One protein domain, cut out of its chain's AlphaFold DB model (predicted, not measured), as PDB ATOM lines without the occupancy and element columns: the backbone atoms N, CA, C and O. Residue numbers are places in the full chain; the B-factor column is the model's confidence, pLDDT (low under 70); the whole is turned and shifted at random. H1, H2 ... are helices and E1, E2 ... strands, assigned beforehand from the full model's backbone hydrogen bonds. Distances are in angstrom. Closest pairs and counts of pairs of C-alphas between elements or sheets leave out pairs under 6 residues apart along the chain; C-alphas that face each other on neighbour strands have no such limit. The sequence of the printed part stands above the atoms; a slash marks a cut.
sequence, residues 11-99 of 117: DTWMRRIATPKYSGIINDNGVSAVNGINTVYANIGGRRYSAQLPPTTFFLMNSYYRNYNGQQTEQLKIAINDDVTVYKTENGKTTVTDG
ATOM      1  N   ASP A  11     107.582 107.717 104.943       61.59
ATOM      2  CA  ASP A  11     106.949 106.475 105.415       61.59
ATOM      3  C   ASP A  11     107.958 105.377 105.784       61.59
ATOM      4  O   ASP A  11     107.814 104.679 106.796       61.59
ATOM      5  N   THR A  12     109.019 105.227 104.991       62.66
ATOM      6  CA  THR A  12     110.115 104.297 105.284       62.66
ATOM      7  C   THR A  12     110.895 104.739 106.525       62.66
ATOM      8  O   THR A  12     111.304 103.893 107.324       62.66
ATOM      9  N   TRP A  13     111.075 106.045 106.735       60.69
ATOM     10  CA  TRP A  13     111.696 106.587 107.950       60.69
ATOM     11  C   TRP A  13     110.834 106.401 109.190       60.69
ATOM     12  O   TRP A  13     111.337 105.926 110.211       60.69
ATOM     13  N   MET A  14     109.539 106.681 109.087       59.28
ATOM     14  CA  MET A  14     108.563 106.479 110.154       59.28
ATOM     15  C   MET A  14     108.564 105.020 110.614       59.28
ATOM     16  O   MET A  14     108.692 104.757 111.808       59.28
ATOM     17  N   ARG A  15     108.583 104.054 109.682       61.47
ATOM     18  CA  ARG A  15     108.739 102.622 110.015       61.47
ATOM     19  C   ARG A  15     110.065 102.303 110.721       61.47
ATOM     20  O   ARG A  15     110.091 101.486 111.641       61.47
ATOM     21  N   ARG A  16     111.171 102.943 110.323       58.91
ATOM     22  CA  ARG A  16     112.505 102.732 110.924       58.91
ATOM     23  C   ARG A  16     112.638 103.331 112.329       58.91
ATOM     24  O   ARG A  16     113.369 102.766 113.138       58.91
ATOM     25  N   ILE A  17     111.967 104.448 112.620       59.72
ATOM     26  CA  ILE A  17     111.968 105.105 113.943       59.72
ATOM     27  C   ILE A  17     110.946 104.445 114.884       59.72
ATOM     28  O   ILE A  17     111.227 104.303 116.075       59.72
ATOM     29  N   ALA A  18     109.814 103.969 114.352       55.22
ATOM     30  CA  ALA A  18     108.763 103.273 115.098       55.22
ATOM     31  C   ALA A  18     109.166 101.881 115.610       55.22
ATOM     32  O   ALA A  18     108.416 101.283 116.372       55.22
ATOM     33  N   THR A  19     110.328 101.352 115.211       51.84
ATOM     34  CA  THR A  19     110.865 100.122 115.804       51.84
ATOM     35  C   THR A  19     111.682 100.498 117.048       51.84
ATOM     36  O   THR A  19     112.829 100.940 116.899       51.84
ATOM     37  N   PRO A  20     111.149 100.366 118.279       44.00
ATOM     38  CA  PRO A  20     111.934 100.610 119.481       44.00
ATOM     39  C   PRO A  20     113.067  99.584 119.546       44.00
ATOM     40  O   PRO A  20     112.837  98.390 119.717       44.00
ATOM     41  N   LYS A  21     114.315 100.038 119.409       43.19
ATOM     42  CA  LYS A  21     115.497  99.238 119.746       43.19
ATOM     43  C   LYS A  21     115.972  99.669 121.129       43.19
ATOM     44  O   LYS A  21     117.007 100.311 121.258       43.19
ATOM     45  N   TYR A  22     115.173  99.375 122.152       42.78
ATOM     46  CA  TYR A  22     115.534  99.679 123.535       42.78
ATOM     47  C   TYR A  22     116.448  98.600 124.118       42.78
ATOM     48  O   TYR A  22     116.099  97.423 124.143       42.78
ATOM     49  N   SER A  23     117.580  99.036 124.662       39.94
ATOM     50  CA  SER A  23     118.160  98.505 125.898       39.94
ATOM     51  C   SER A  23     119.215  99.506 126.373       39.94
ATOM     52  O   SER A  23     120.359  99.494 125.927       39.94
ATOM     53  N   GLY A  24     118.791 100.459 127.198       36.97
ATOM     54  CA  GLY A  24     119.654 101.515 127.715       36.97
ATOM     55  C   GLY A  24     118.811 102.666 128.231       36.97
ATOM     56  O   GLY A  24     118.203 103.395 127.455       36.97
ATOM     57  N   ILE A  25     118.718 102.771 129.548       40.66
ATOM     58  CA  ILE A  25     117.945 103.782 130.256       40.66
ATOM     59  C   ILE A  25     118.445 105.184 129.860       40.66
ATOM     60  O   ILE A  25     119.564 105.557 130.198       40.66
ATOM     61  N   ILE A  26     117.605 105.969 129.179       48.19
ATOM     62  CA  ILE A  26     117.765 107.425 129.061       48.19
ATOM     63  C   ILE A  26     116.617 108.049 129.850       48.19
ATOM     64  O   ILE A  26     115.533 108.261 129.319       48.19
ATOM     65  N   ASN A  27     116.832 108.266 131.147       49.47
ATOM     66  CA  ASN A  27     115.800 108.639 132.124       49.47
ATOM     67  C   ASN A  27     115.105 110.006 131.909       49.47
ATOM     68  O   ASN A  27     114.275 110.369 132.727       49.47
ATOM     69  N   ASP A  28     115.388 110.777 130.851       61.78
ATOM     70  CA  ASP A  28     114.906 112.172 130.734       61.78
ATOM     71  C   ASP A  28     114.540 112.625 129.310       61.78
ATOM     72  O   ASP A  28     114.363 113.819 129.048       61.78
ATOM     73  N   ASN A  29     114.424 111.691 128.369       68.81
ATOM     74  CA  ASN A  29     113.940 112.008 127.032       68.81
ATOM     75  C   ASN A  29     112.411 112.146 127.087       68.81
ATOM     76  O   ASN A  29     111.719 111.187 127.423       68.81
ATOM     77  N   GLY A  30     111.865 113.317 126.766       71.19
ATOM     78  CA  GLY A  30     110.426 113.539 126.909       71.19
ATOM     79  C   GLY A  30     109.936 114.859 126.339       71.19
ATOM     80  O   GLY A  30     110.708 115.655 125.809       71.19
ATOM     81  N   VAL A  31     108.632 115.086 126.463       75.69
ATOM     82  CA  VAL A  31     107.968 116.334 126.083       75.69
ATOM     83  C   VAL A  31     107.256 116.914 127.302       75.69
ATOM     84  O   VAL A  31     106.632 116.185 128.070       75.69
ATOM     85  N   SER A  32     107.360 118.225 127.490       78.75
ATOM     86  CA  SER A  32     106.568 118.987 128.454       78.75
ATOM     87  C   SER A  32     105.722 120.004 127.703       78.75
ATOM     88  O   SER A  32     106.216 120.642 126.776       78.75
ATOM     89  N   ALA A  33     104.464 120.159 128.097       75.31
ATOM     90  CA  ALA A  33     103.570 121.179 127.570       75.31
ATOM     91  C   ALA A  33     103.215 122.144 128.703       75.31
ATOM     92  O   ALA A  33     102.499 121.776 129.635       75.31
ATOM     93  N   VAL A  34     103.724 123.375 128.635       73.94
ATOM     94  CA  VAL A  34     103.436 124.431 129.616       73.94
ATOM     95  C   VAL A  34     102.911 125.644 128.862       73.94
ATOM     96  O   VAL A  34     103.561 126.125 127.939       73.94
ATOM     97  N   ASN A  35     101.722 126.130 129.229       76.12
ATOM     98  CA  ASN A  35     101.073 127.289 128.597       76.12
ATOM     99  C   ASN A  35     100.963 127.185 127.060       76.12
ATOM    100  O   ASN A  35     101.129 128.173 126.351       76.12
ATOM    101  N   GLY A  36     100.721 125.978 126.534       69.94
ATOM    102  CA  GLY A  36     100.623 125.732 125.090       69.94
ATOM    103  C   GLY A  36     101.965 125.685 124.346       69.94
ATOM    104  O   GLY A  36     101.973 125.489 123.133       69.94
ATOM    105  N   ILE A  37     103.090 125.821 125.053       76.88
ATOM    106  CA  ILE A  37     104.436 125.662 124.498       76.88
ATOM    107  C   ILE A  37     104.892 124.226 124.750       76.88
ATOM    108  O   ILE A  37     105.086 123.812 125.896       76.88
ATOM    109  N   ASN A  38     105.093 123.478 123.668       83.25
ATOM    110  CA  ASN A  38     105.661 122.137 123.721       83.25
ATOM    111  C   ASN A  38     107.189 122.241 123.754       83.25
ATOM    112  O   ASN A  38     107.795 122.789 122.839       83.25
ATOM    113  N   THR A  39     107.823 121.702 124.789       83.31
ATOM    114  CA  THR A  39     109.282 121.628 124.919       83.31
ATOM    115  C   THR A  39     109.709 120.170 124.922       83.31
ATOM    116  O   THR A  39     109.260 119.398 125.765       83.31
ATOM    117  N   VAL A  40     110.581 119.790 123.996       85.44
ATOM    118  CA  VAL A  40     111.212 118.467 123.976       85.44
ATOM    119  C   VAL A  40     112.538 118.535 124.706       85.44
ATOM    120  O   VAL A  40     113.285 119.500 124.550       85.44
ATOM    121  N   TYR A  41     112.840 117.487 125.463       86.06
ATOM    122  CA  TYR A  41     114.109 117.283 126.143       86.06
ATOM    123  C   TYR A  41     114.752 116.007 125.633       86.06
ATOM    124  O   TYR A  41     114.069 114.997 125.447       86.06
ATOM    125  N   ALA A  42     116.066 116.052 125.440       85.62
ATOM    126  CA  ALA A  42     116.832 114.856 125.154       85.62
ATOM    127  C   ALA A  42     118.231 114.910 125.762       85.62
ATOM    128  O   ALA A  42     118.874 115.960 125.767       85.62
ATOM    129  N   ASN A  43     118.716 113.769 126.236       84.12
ATOM    130  CA  ASN A  43     120.128 113.583 126.532       84.12
ATOM    131  C   ASN A  43     120.857 113.162 125.254       84.12
ATOM    132  O   ASN A  43     120.406 112.260 124.552       84.12
ATOM    133  N   ILE A  44     121.944 113.867 124.941       85.69
ATOM    134  CA  ILE A  44     122.797 113.631 123.775       85.69
ATOM    135  C   ILE A  44     124.245 113.816 124.224       85.69
ATOM    136  O   ILE A  44     124.627 114.895 124.682       85.69
ATOM    137  N   GLY A  45     125.069 112.777 124.106       81.81
ATOM    138  CA  GLY A  45     126.479 112.828 124.496       81.81
ATOM    139  C   GLY A  45     126.686 113.142 125.976       81.81
ATOM    140  O   GLY A  45     127.585 113.902 126.329       81.81
ATOM    141  N   GLY A  46     125.815 112.612 126.839       79.94
ATOM    142  CA  GLY A  46     125.860 112.856 128.285       79.94
ATOM    143  C   GLY A  46     125.433 114.263 128.726       79.94
ATOM    144  O   GLY A  46     125.601 114.604 129.895       79.94
ATOM    145  N   ARG A  47     124.878 115.090 127.827       83.31
ATOM    146  CA  ARG A  47     124.340 116.423 128.144       83.31
ATOM    147  C   ARG A  47     122.852 116.498 127.823       83.31
ATOM    148  O   ARG A  47     122.420 115.996 126.790       83.31
ATOM    149  N   ARG A  48     122.081 117.161 128.689       84.31
ATOM    150  CA  ARG A  48     120.651 117.416 128.476       84.31
ATOM    151  C   ARG A  48     120.459 118.657 127.609       84.31
ATOM    152  O   ARG A  48     120.973 119.724 127.935       84.31
ATOM    153  N   TYR A  49     119.679 118.519 126.547       88.69
ATOM    154  CA  TYR A  49     119.269 119.587 125.641       88.69
ATOM    155  C   TYR A  49     117.755 119.765 125.679       88.69
ATOM    156  O   TYR A  49     117.018 118.832 126.011       88.69
ATOM    157  N   SER A  50     117.290 120.961 125.321       89.00
ATOM    158  CA  SER A  50     115.872 121.254 125.145       89.00
ATOM    159  C   SER A  50     115.617 122.065 123.878       89.00
ATOM    160  O   SER A  50     116.464 122.844 123.443       89.00
ATOM    161  N   ALA A  51     114.448 121.858 123.277       88.00
ATOM    162  CA  ALA A  51     113.989 122.591 122.104       88.00
ATOM    163  C   ALA A  51     112.491 122.870 122.219       88.00
ATOM    164  O   ALA A  51     111.720 121.986 122.596       88.00
ATOM    165  N   GLN A  52     112.078 124.091 121.884       88.00
ATOM    166  CA  GLN A  52     110.662 124.432 121.777       88.00
ATOM    167  C   GLN A  52     110.148 124.012 120.404       88.00
ATOM    168  O   GLN A  52     110.766 124.309 119.381       88.00
ATOM    169  N   LEU A  53     109.015 123.322 120.394       80.75
ATOM    170  CA  LEU A  53     108.319 122.924 119.186       80.75
ATOM    171  C   LEU A  53     107.203 123.919 118.868       80.75
ATOM    172  O   LEU A  53     106.545 124.420 119.786       80.75
ATOM    173  N   PRO A  54     106.924 124.152 117.577       75.56
ATOM    174  CA  PRO A  54     105.707 124.830 117.165       75.56
ATOM    175  C   PRO A  54     104.447 124.132 117.719       75.56
ATOM    176  O   PRO A  54     104.464 122.918 117.977       75.56
ATOM    177  N   PRO A  55     103.319 124.851 117.854       71.06
ATOM    178  CA  PRO A  55     102.022 124.233 118.125       71.06
ATOM    179  C   PRO A  55     101.693 123.140 117.094       71.06
ATOM    180  O   PRO A  55     102.160 123.197 115.958       71.06
ATOM    181  N   THR A  56     100.865 122.154 117.460       66.50
ATOM    182  CA  THR A  56     100.364 121.089 116.550       66.50
ATOM    183  C   THR A  56     101.430 120.210 115.878       66.50
ATOM    184  O   THR A  56     101.180 119.586 114.854       66.50
ATOM    185  N   THR A  57     102.620 120.126 116.467       69.69
ATOM    186  CA  THR A  57     103.720 119.322 115.926       69.69
ATOM    187  C   THR A  57     103.529 117.832 116.211       69.69
ATOM    188  O   THR A  57     103.322 117.441 117.363       69.69
ATOM    189  N   PHE A  58     103.671 116.991 115.183       70.38
ATOM    190  CA  PHE A  58     103.847 115.550 115.365       70.38
ATOM    191  C   PHE A  58     105.311 115.251 115.694       70.38
ATOM    192  O   PHE A  58     106.218 115.756 115.034       70.38
ATOM    193  N   PHE A  59     105.543 114.426 116.713       74.12
ATOM    194  CA  PHE A  59     106.878 114.157 117.226       74.12
ATOM    195  C   PHE A  59     107.105 112.666 117.452       74.12
ATOM    196  O   PHE A  59     106.307 111.995 118.109       74.12
ATOM    197  N   LEU A  60     108.244 112.174 116.967       75.38
ATOM    198  CA  LEU A  60     108.775 110.860 117.309       75.38
ATOM    199  C   LEU A  60     110.228 110.987 117.724       75.38
ATOM    200  O   LEU A  60     111.019 111.685 117.088       75.38
ATOM    201  N   MET A  61     110.593 110.240 118.756       78.69
ATOM    202  CA  MET A  61     111.958 110.181 119.236       78.69
ATOM    203  C   MET A  61     112.334 108.752 119.568       78.69
ATOM    204  O   MET A  61     111.595 108.028 120.232       78.69
ATOM    205  N   ASN A  62     113.503 108.355 119.086       80.56
ATOM    206  CA  ASN A  62     114.078 107.045 119.324       80.56
ATOM    207  C   ASN A  62     115.549 107.227 119.664       80.56
ATOM    208  O   ASN A  62     116.285 107.907 118.948       80.56
ATOM    209  N   SER A  63     115.964 106.625 120.764       78.56
ATOM    210  CA  SER A  63     117.335 106.683 121.228       78.56
ATOM    211  C   SER A  63     117.941 105.294 121.303       78.56
ATOM    212  O   SER A  63     117.306 104.345 121.758       78.56
ATOM    213  N   TYR A  64     119.197 105.205 120.901       79.06
ATOM    214  CA  TYR A  64     119.989 103.996 120.872       79.06
ATOM    215  C   TYR A  64     121.315 104.253 121.573       79.06
ATOM    216  O   TYR A  64     121.987 105.244 121.302       79.06
ATOM    217  N   TYR A  65     121.707 103.337 122.447       77.56
ATOM    218  CA  TYR A  65     123.014 103.346 123.080       77.56
ATOM    219  C   TYR A  65     123.681 101.997 122.846       77.56
ATOM    220  O   TYR A  65     123.062 100.942 123.013       77.56
ATOM    221  N   ARG A  66     124.954 102.025 122.461       78.06
ATOM    222  CA  ARG A  66     125.800 100.844 122.332       78.06
ATOM    223  C   ARG A  66     127.144 101.121 122.967       78.06
ATOM    224  O   ARG A  66     127.777 102.127 122.675       78.06
ATOM    225  N   ASN A  67     127.611 100.170 123.758       75.06
ATOM    226  CA  ASN A  67     129.005 100.092 124.156       75.06
ATOM    227  C   ASN A  67     129.569  98.784 123.595       75.06
ATOM    228  O   ASN A  67     129.066  97.707 123.918       75.06
ATOM    229  N   TYR A  68     130.547  98.877 122.698       72.62
ATOM    230  CA  TYR A  68     131.230  97.714 122.138       72.62
ATOM    231  C   TYR A  68     132.737  97.914 122.278       72.62
ATOM    232  O   TYR A  68     133.284  98.871 121.739       72.62
ATOM    233  N   ASN A  69     133.407  97.032 123.026       74.31
ATOM    234  CA  ASN A  69     134.849  97.103 123.300       74.31
ATOM    235  C   ASN A  69     135.326  98.482 123.807       74.31
ATOM    236  O   ASN A  69     136.391  98.957 123.422       74.31
ATOM    237  N   GLY A  70     134.528  99.152 124.646       72.19
ATOM    238  CA  GLY A  70     134.855 100.472 125.196       72.19
ATOM    239  C   GLY A  70     134.560 101.648 124.261       72.19
ATOM    240  O   GLY A  70     134.620 102.793 124.702       72.19
ATOM    241  N   GLN A  71     134.179 101.396 123.003       74.38
ATOM    242  CA  GLN A  71     133.663 102.428 122.111       74.38
ATOM    243  C   GLN A  71     132.176 102.637 122.382       74.38
ATOM    244  O   GLN A  71     131.341 101.757 122.145       74.38
ATOM    245  N   GLN A  72     131.865 103.816 122.914       80.56
ATOM    246  CA  GLN A  72     130.502 104.245 123.189       80.56
ATOM    247  C   GLN A  72     129.937 104.970 121.969       80.56
ATOM    248  O   GLN A  72     130.482 105.985 121.524       80.56
ATOM    249  N   THR A  73     128.824 104.452 121.463       82.38
ATOM    250  CA  THR A  73     128.014 105.075 120.422       82.38
ATOM    251  C   THR A  73     126.633 105.345 120.991       82.38
ATOM    252  O   THR A  73     125.898 104.424 121.348       82.38
ATOM    253  N   GLU A  74     126.259 106.613 121.036       85.31
ATOM    254  CA  GLU A  74     124.909 107.060 121.347       85.31
ATOM    255  C   GLU A  74     124.290 107.629 120.075       85.31
ATOM    256  O   GLU A  74     124.949 108.320 119.300       85.31
ATOM    257  N   GLN A  75     123.024 107.332 119.827       87.06
ATOM    258  CA  GLN A  75     122.297 107.877 118.700       87.06
ATOM    259  C   GLN A  75     120.894 108.276 119.130       87.06
ATOM    260  O   GLN A  75     120.124 107.441 119.589       87.06
ATOM    261  N   LEU A  76     120.536 109.535 118.913       87.19
ATOM    262  CA  LEU A  76     119.182 110.041 119.051       87.19
ATOM    263  C   LEU A  76     118.635 110.373 117.668       87.19
ATOM    264  O   LEU A  76     119.233 111.138 116.917       87.19
ATOM    265  N   LYS A  77     117.474 109.828 117.335       87.50
ATOM    266  CA  LYS A  77     116.710 110.185 116.142       87.50
ATOM    267  C   LYS A  77     115.466 110.926 116.589       87.50
ATOM    268  O   LYS A  77     114.721 110.408 117.418       87.50
ATOM    269  N   ILE A  78     115.253 112.108 116.034       85.50
ATOM    270  CA  ILE A  78     114.072 112.932 116.256       85.50
ATOM    271  C   ILE A  78     113.415 113.212 114.908       85.50
ATOM    272  O   ILE A  78     114.096 113.571 113.948       85.50
ATOM    273  N   ALA A  79     112.104 113.033 114.832       85.12
ATOM    274  CA  ALA A  79     111.283 113.488 113.721       85.12
ATOM    275  C   ALA A  79     110.276 114.500 114.267       85.12
ATOM    276  O   ALA A  79     109.572 114.206 115.235       85.12
ATOM    277  N   ILE A  80     110.257 115.690 113.677       82.38
ATOM    278  CA  ILE A  80     109.330 116.783 113.980       82.38
ATOM    279  C   ILE A  80     108.632 117.096 112.664       82.38
ATOM    280  O   ILE A  80     109.255 117.635 111.749       82.38
ATOM    281  N   ASN A  81     107.354 116.737 112.566       82.12
ATOM    282  CA  ASN A  81     106.630 116.701 111.294       82.12
ATOM    283  C   ASN A  81     107.443 115.894 110.257       82.12
ATOM    284  O   ASN A  81     107.804 114.753 110.546       82.12
ATOM    285  N   ASP A  82     107.785 116.490 109.113       79.31
ATOM    286  CA  ASP A  82     108.545 115.843 108.034       79.31
ATOM    287  C   ASP A  82     110.073 116.012 108.150       79.31
ATOM    288  O   ASP A  82     110.821 115.481 107.326       79.31
ATOM    289  N   ASP A  83     110.564 116.734 109.166       84.44
ATOM    290  CA  ASP A  83     111.996 116.967 109.364       84.44
ATOM    291  C   ASP A  83     112.602 115.942 110.332       84.44
ATOM    292  O   ASP A  83     112.295 115.903 111.529       84.44
ATOM    293  N   VAL A  84     113.506 115.117 109.803       87.38
ATOM    294  CA  VAL A  84     114.255 114.117 110.566       87.38
ATOM    295  C   VAL A  84     115.638 114.658 110.886       87.38
ATOM    296  O   VAL A  84     116.402 115.026 109.996       87.38
ATOM    297  N   THR A  85     116.000 114.624 112.163       89.81
ATOM    298  CA  THR A  85     117.357 114.903 112.632       89.81
ATOM    299  C   THR A  85     117.908 113.702 113.387       89.81
ATOM    300  O   THR A  85     117.234 113.087 114.214       89.81
ATOM    301  N   VAL A  86     119.159 113.365 113.109       90.44
ATOM    302  CA  VAL A  86     119.891 112.276 113.741       90.44
ATOM    303  C   VAL A  86     121.115 112.860 114.428       90.44
ATOM    304  O   VAL A  86     122.011 113.383 113.774       90.44
ATOM    305  N   TYR A  87     121.164 112.741 115.749       90.75
ATOM    306  CA  TYR A  87     122.338 113.042 116.556       90.75
ATOM    307  C   TYR A  87     123.068 111.738 116.824       90.75
ATOM    308  O   TYR A  87     122.475 110.802 117.358       90.75
ATOM    309  N   LYS A  88     124.339 111.659 116.458       90.31
ATOM    310  CA  LYS A  88     125.190 110.504 116.740       90.31
ATOM    311  C   LYS A  88     126.400 110.973 117.526       90.31
ATOM    312  O   LYS A  88     127.195 111.745 116.997       90.31
ATOM    313  N   THR A  89     126.535 110.510 118.759       89.19
ATOM    314  CA  THR A  89     127.701 110.767 119.599       89.19
ATOM    315  C   THR A  89     128.604 109.547 119.605       89.19
ATOM    316  O   THR A  89     128.193 108.464 120.017       89.19
ATOM    317  N   GLU A  90     129.848 109.724 119.181       87.38
ATOM    318  CA  GLU A  90     130.894 108.702 119.256       87.38
ATOM    319  C   GLU A  90     132.109 109.303 119.949       87.38
ATOM    320  O   GLU A  90     132.571 110.377 119.566       87.38
ATOM    321  N   ASN A  91     132.611 108.634 120.990       81.81
ATOM    322  CA  ASN A  91     133.773 109.094 121.764       81.81
ATOM    323  C   ASN A  91     133.654 110.570 122.219       81.81
ATOM    324  O   ASN A  91     134.610 111.339 122.141       81.81
ATOM    325  N   GLY A  92     132.455 110.986 122.644       81.50
ATOM    326  CA  GLY A  92     132.167 112.352 123.105       81.50
ATOM    327  C   GLY A  92     131.960 113.396 122.000       81.50
ATOM    328  O   GLY A  92     131.676 114.552 122.309       81.50
ATOM    329  N   LYS A  93     132.061 113.013 120.723       87.12
ATOM    330  CA  LYS A  93     131.851 113.902 119.575       87.12
ATOM    331  C   LYS A  93     130.486 113.657 118.942       87.12
ATOM    332  O   LYS A  93     130.223 112.556 118.462       87.12
ATOM    333  N   THR A  94     129.651 114.693 118.882       90.44
ATOM    334  CA  THR A  94     128.319 114.621 118.268       90.44
ATOM    335  C   THR A  94     128.347 115.094 116.819       90.44
ATOM    336  O   THR A  94     128.773 116.211 116.527       90.44
ATOM    337  N   THR A  95     127.848 114.255 115.915       92.25
ATOM    338  CA  THR A  95     127.550 114.605 114.521       92.25
ATOM    339  C   THR A  95     126.040 114.695 114.342       92.25
ATOM    340  O   THR A  95     125.308 113.846 114.855       92.25
ATOM    341  N   VAL A  96     125.582 115.715 113.620       92.50
ATOM    342  CA  VAL A  96     124.162 115.954 113.348       92.50
ATOM    343  C   VAL A  96     123.897 115.805 111.859       92.50
ATOM    344  O   VAL A  96     124.471 116.528 111.043       92.50
ATOM    345  N   THR A  97     123.018 114.873 111.504       91.88
ATOM    346  CA  THR A  97     122.610 114.632 110.118       91.88
ATOM    347  C   THR A  97     121.100 114.679 109.955       91.88
ATOM    348  O   THR A  97     120.351 114.638 110.933       91.88
ATOM    349  N   ASP A  98     120.640 114.739 108.712       88.00
ATOM    350  CA  ASP A  98     119.271 114.381 108.364       88.00
ATOM    351  C   ASP A  98     119.088 112.848 108.417       88.00
ATOM    352  O   ASP A  98     120.005 112.098 108.785       88.00
ATOM    353  N   GLY A  99     117.898 112.364 108.054       81.81
ATOM    354  CA  GLY A  99     117.658 110.927 107.906       81.81
ATOM    355  C   GLY A  99     118.596 110.272 106.881       81.81
ATOM    356  O   GLY A  99     119.084 109.168 107.100       81.81
TER     357      GLY A  99
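What this domain is: This is residues 11 to 99 of the 117 residues of an uncharacterized protein of Angiostrongylus costaricensis (UniProt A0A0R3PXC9). Two antiparallel sheets lie partly face to face as a sandwich, with strands nearly in line: the larger is E4 to E7, the smaller E1 to E3. The short helix H1 packs on the other face of the larger sheet, and residues 18 to 29 wrap past that sheet's E4 edge to reach E1. The printed part has 89 residues, with one named helix and then seven named strands along the chain; the orders across the sheets are E4, E5, E6, E7 and E1, E2, E3. The class is mostly strand. The whole is compact, with a radius of gyration of the C-alphas of 13.4 A, and elongated, spanning 45 by 29 by 22 A.

How they stand to each other: In the larger sheet, E4, residues 59 to 68, and E5, residues 71 to 80, form a hairpin, with N 64 and O 75 at 2.8 A. E6, residues 83 to 90, forms a hairpin with E5, with N 76 and O 87 at 2.8 A. E7, residues 93 to 97, forms one with E6, with N 88 and O 95 at 2.9 A. This is a meander, each strand the antiparallel neighbour of the one before; E4 and E7 are its edge strands. A second meander holds E1, residues 30 to 34, E2, residues 37 to 44, and E3, residues 47 to 53, and this sheet is strongly twisted, only just, with C-alphas up to 4.3 A off its best plane. N 32 and O 39 are 2.8 A apart, and N 42 and O 49 are 3.0 A apart. The two sheets form a sandwich, with strands at 18 degrees to each other; the closest C-alphas of E2 and E5 are those of Ile 44 and Leu 76, 6.9 A. E3 and E5 are only just apart, at 8.1 A. H1, residues 11 to 17, is on the larger sheet at a height over the sheet of 9.7 A, and the C-alphas of Ile 17 and Asn 62 are its closest pair with E4, 6.1 A. Every O i to N i+4 pair in H1 is within hydrogen-bond range.

Where its parts are: E4 measures 29.8 A from C-alpha 59 at (106.878, 114.157, 117.226) to C-alpha 68, and E5 29.4 A. E6 measures 22.9 A, E2 22.0 A and E3 19.5 A; E1 and E7 measure 13.2 A each. H1 begins at C-alpha 11 (106.949, 106.475, 105.415) and measures 10.0 A. E7 ends at C-alpha 97 (122.610, 114.632, 110.118).

The domain as a whole: The two C-alphas farthest apart, those of Asn 35 and Asn 69, are 45.6 A apart. The printed part has no cut. The link from H1 to E1 is long, with 12 residues; the others are tight. Mean pLDDT of the printed part is 75.6, with residues 11 to 29, 36, and 56 to 57 under 70.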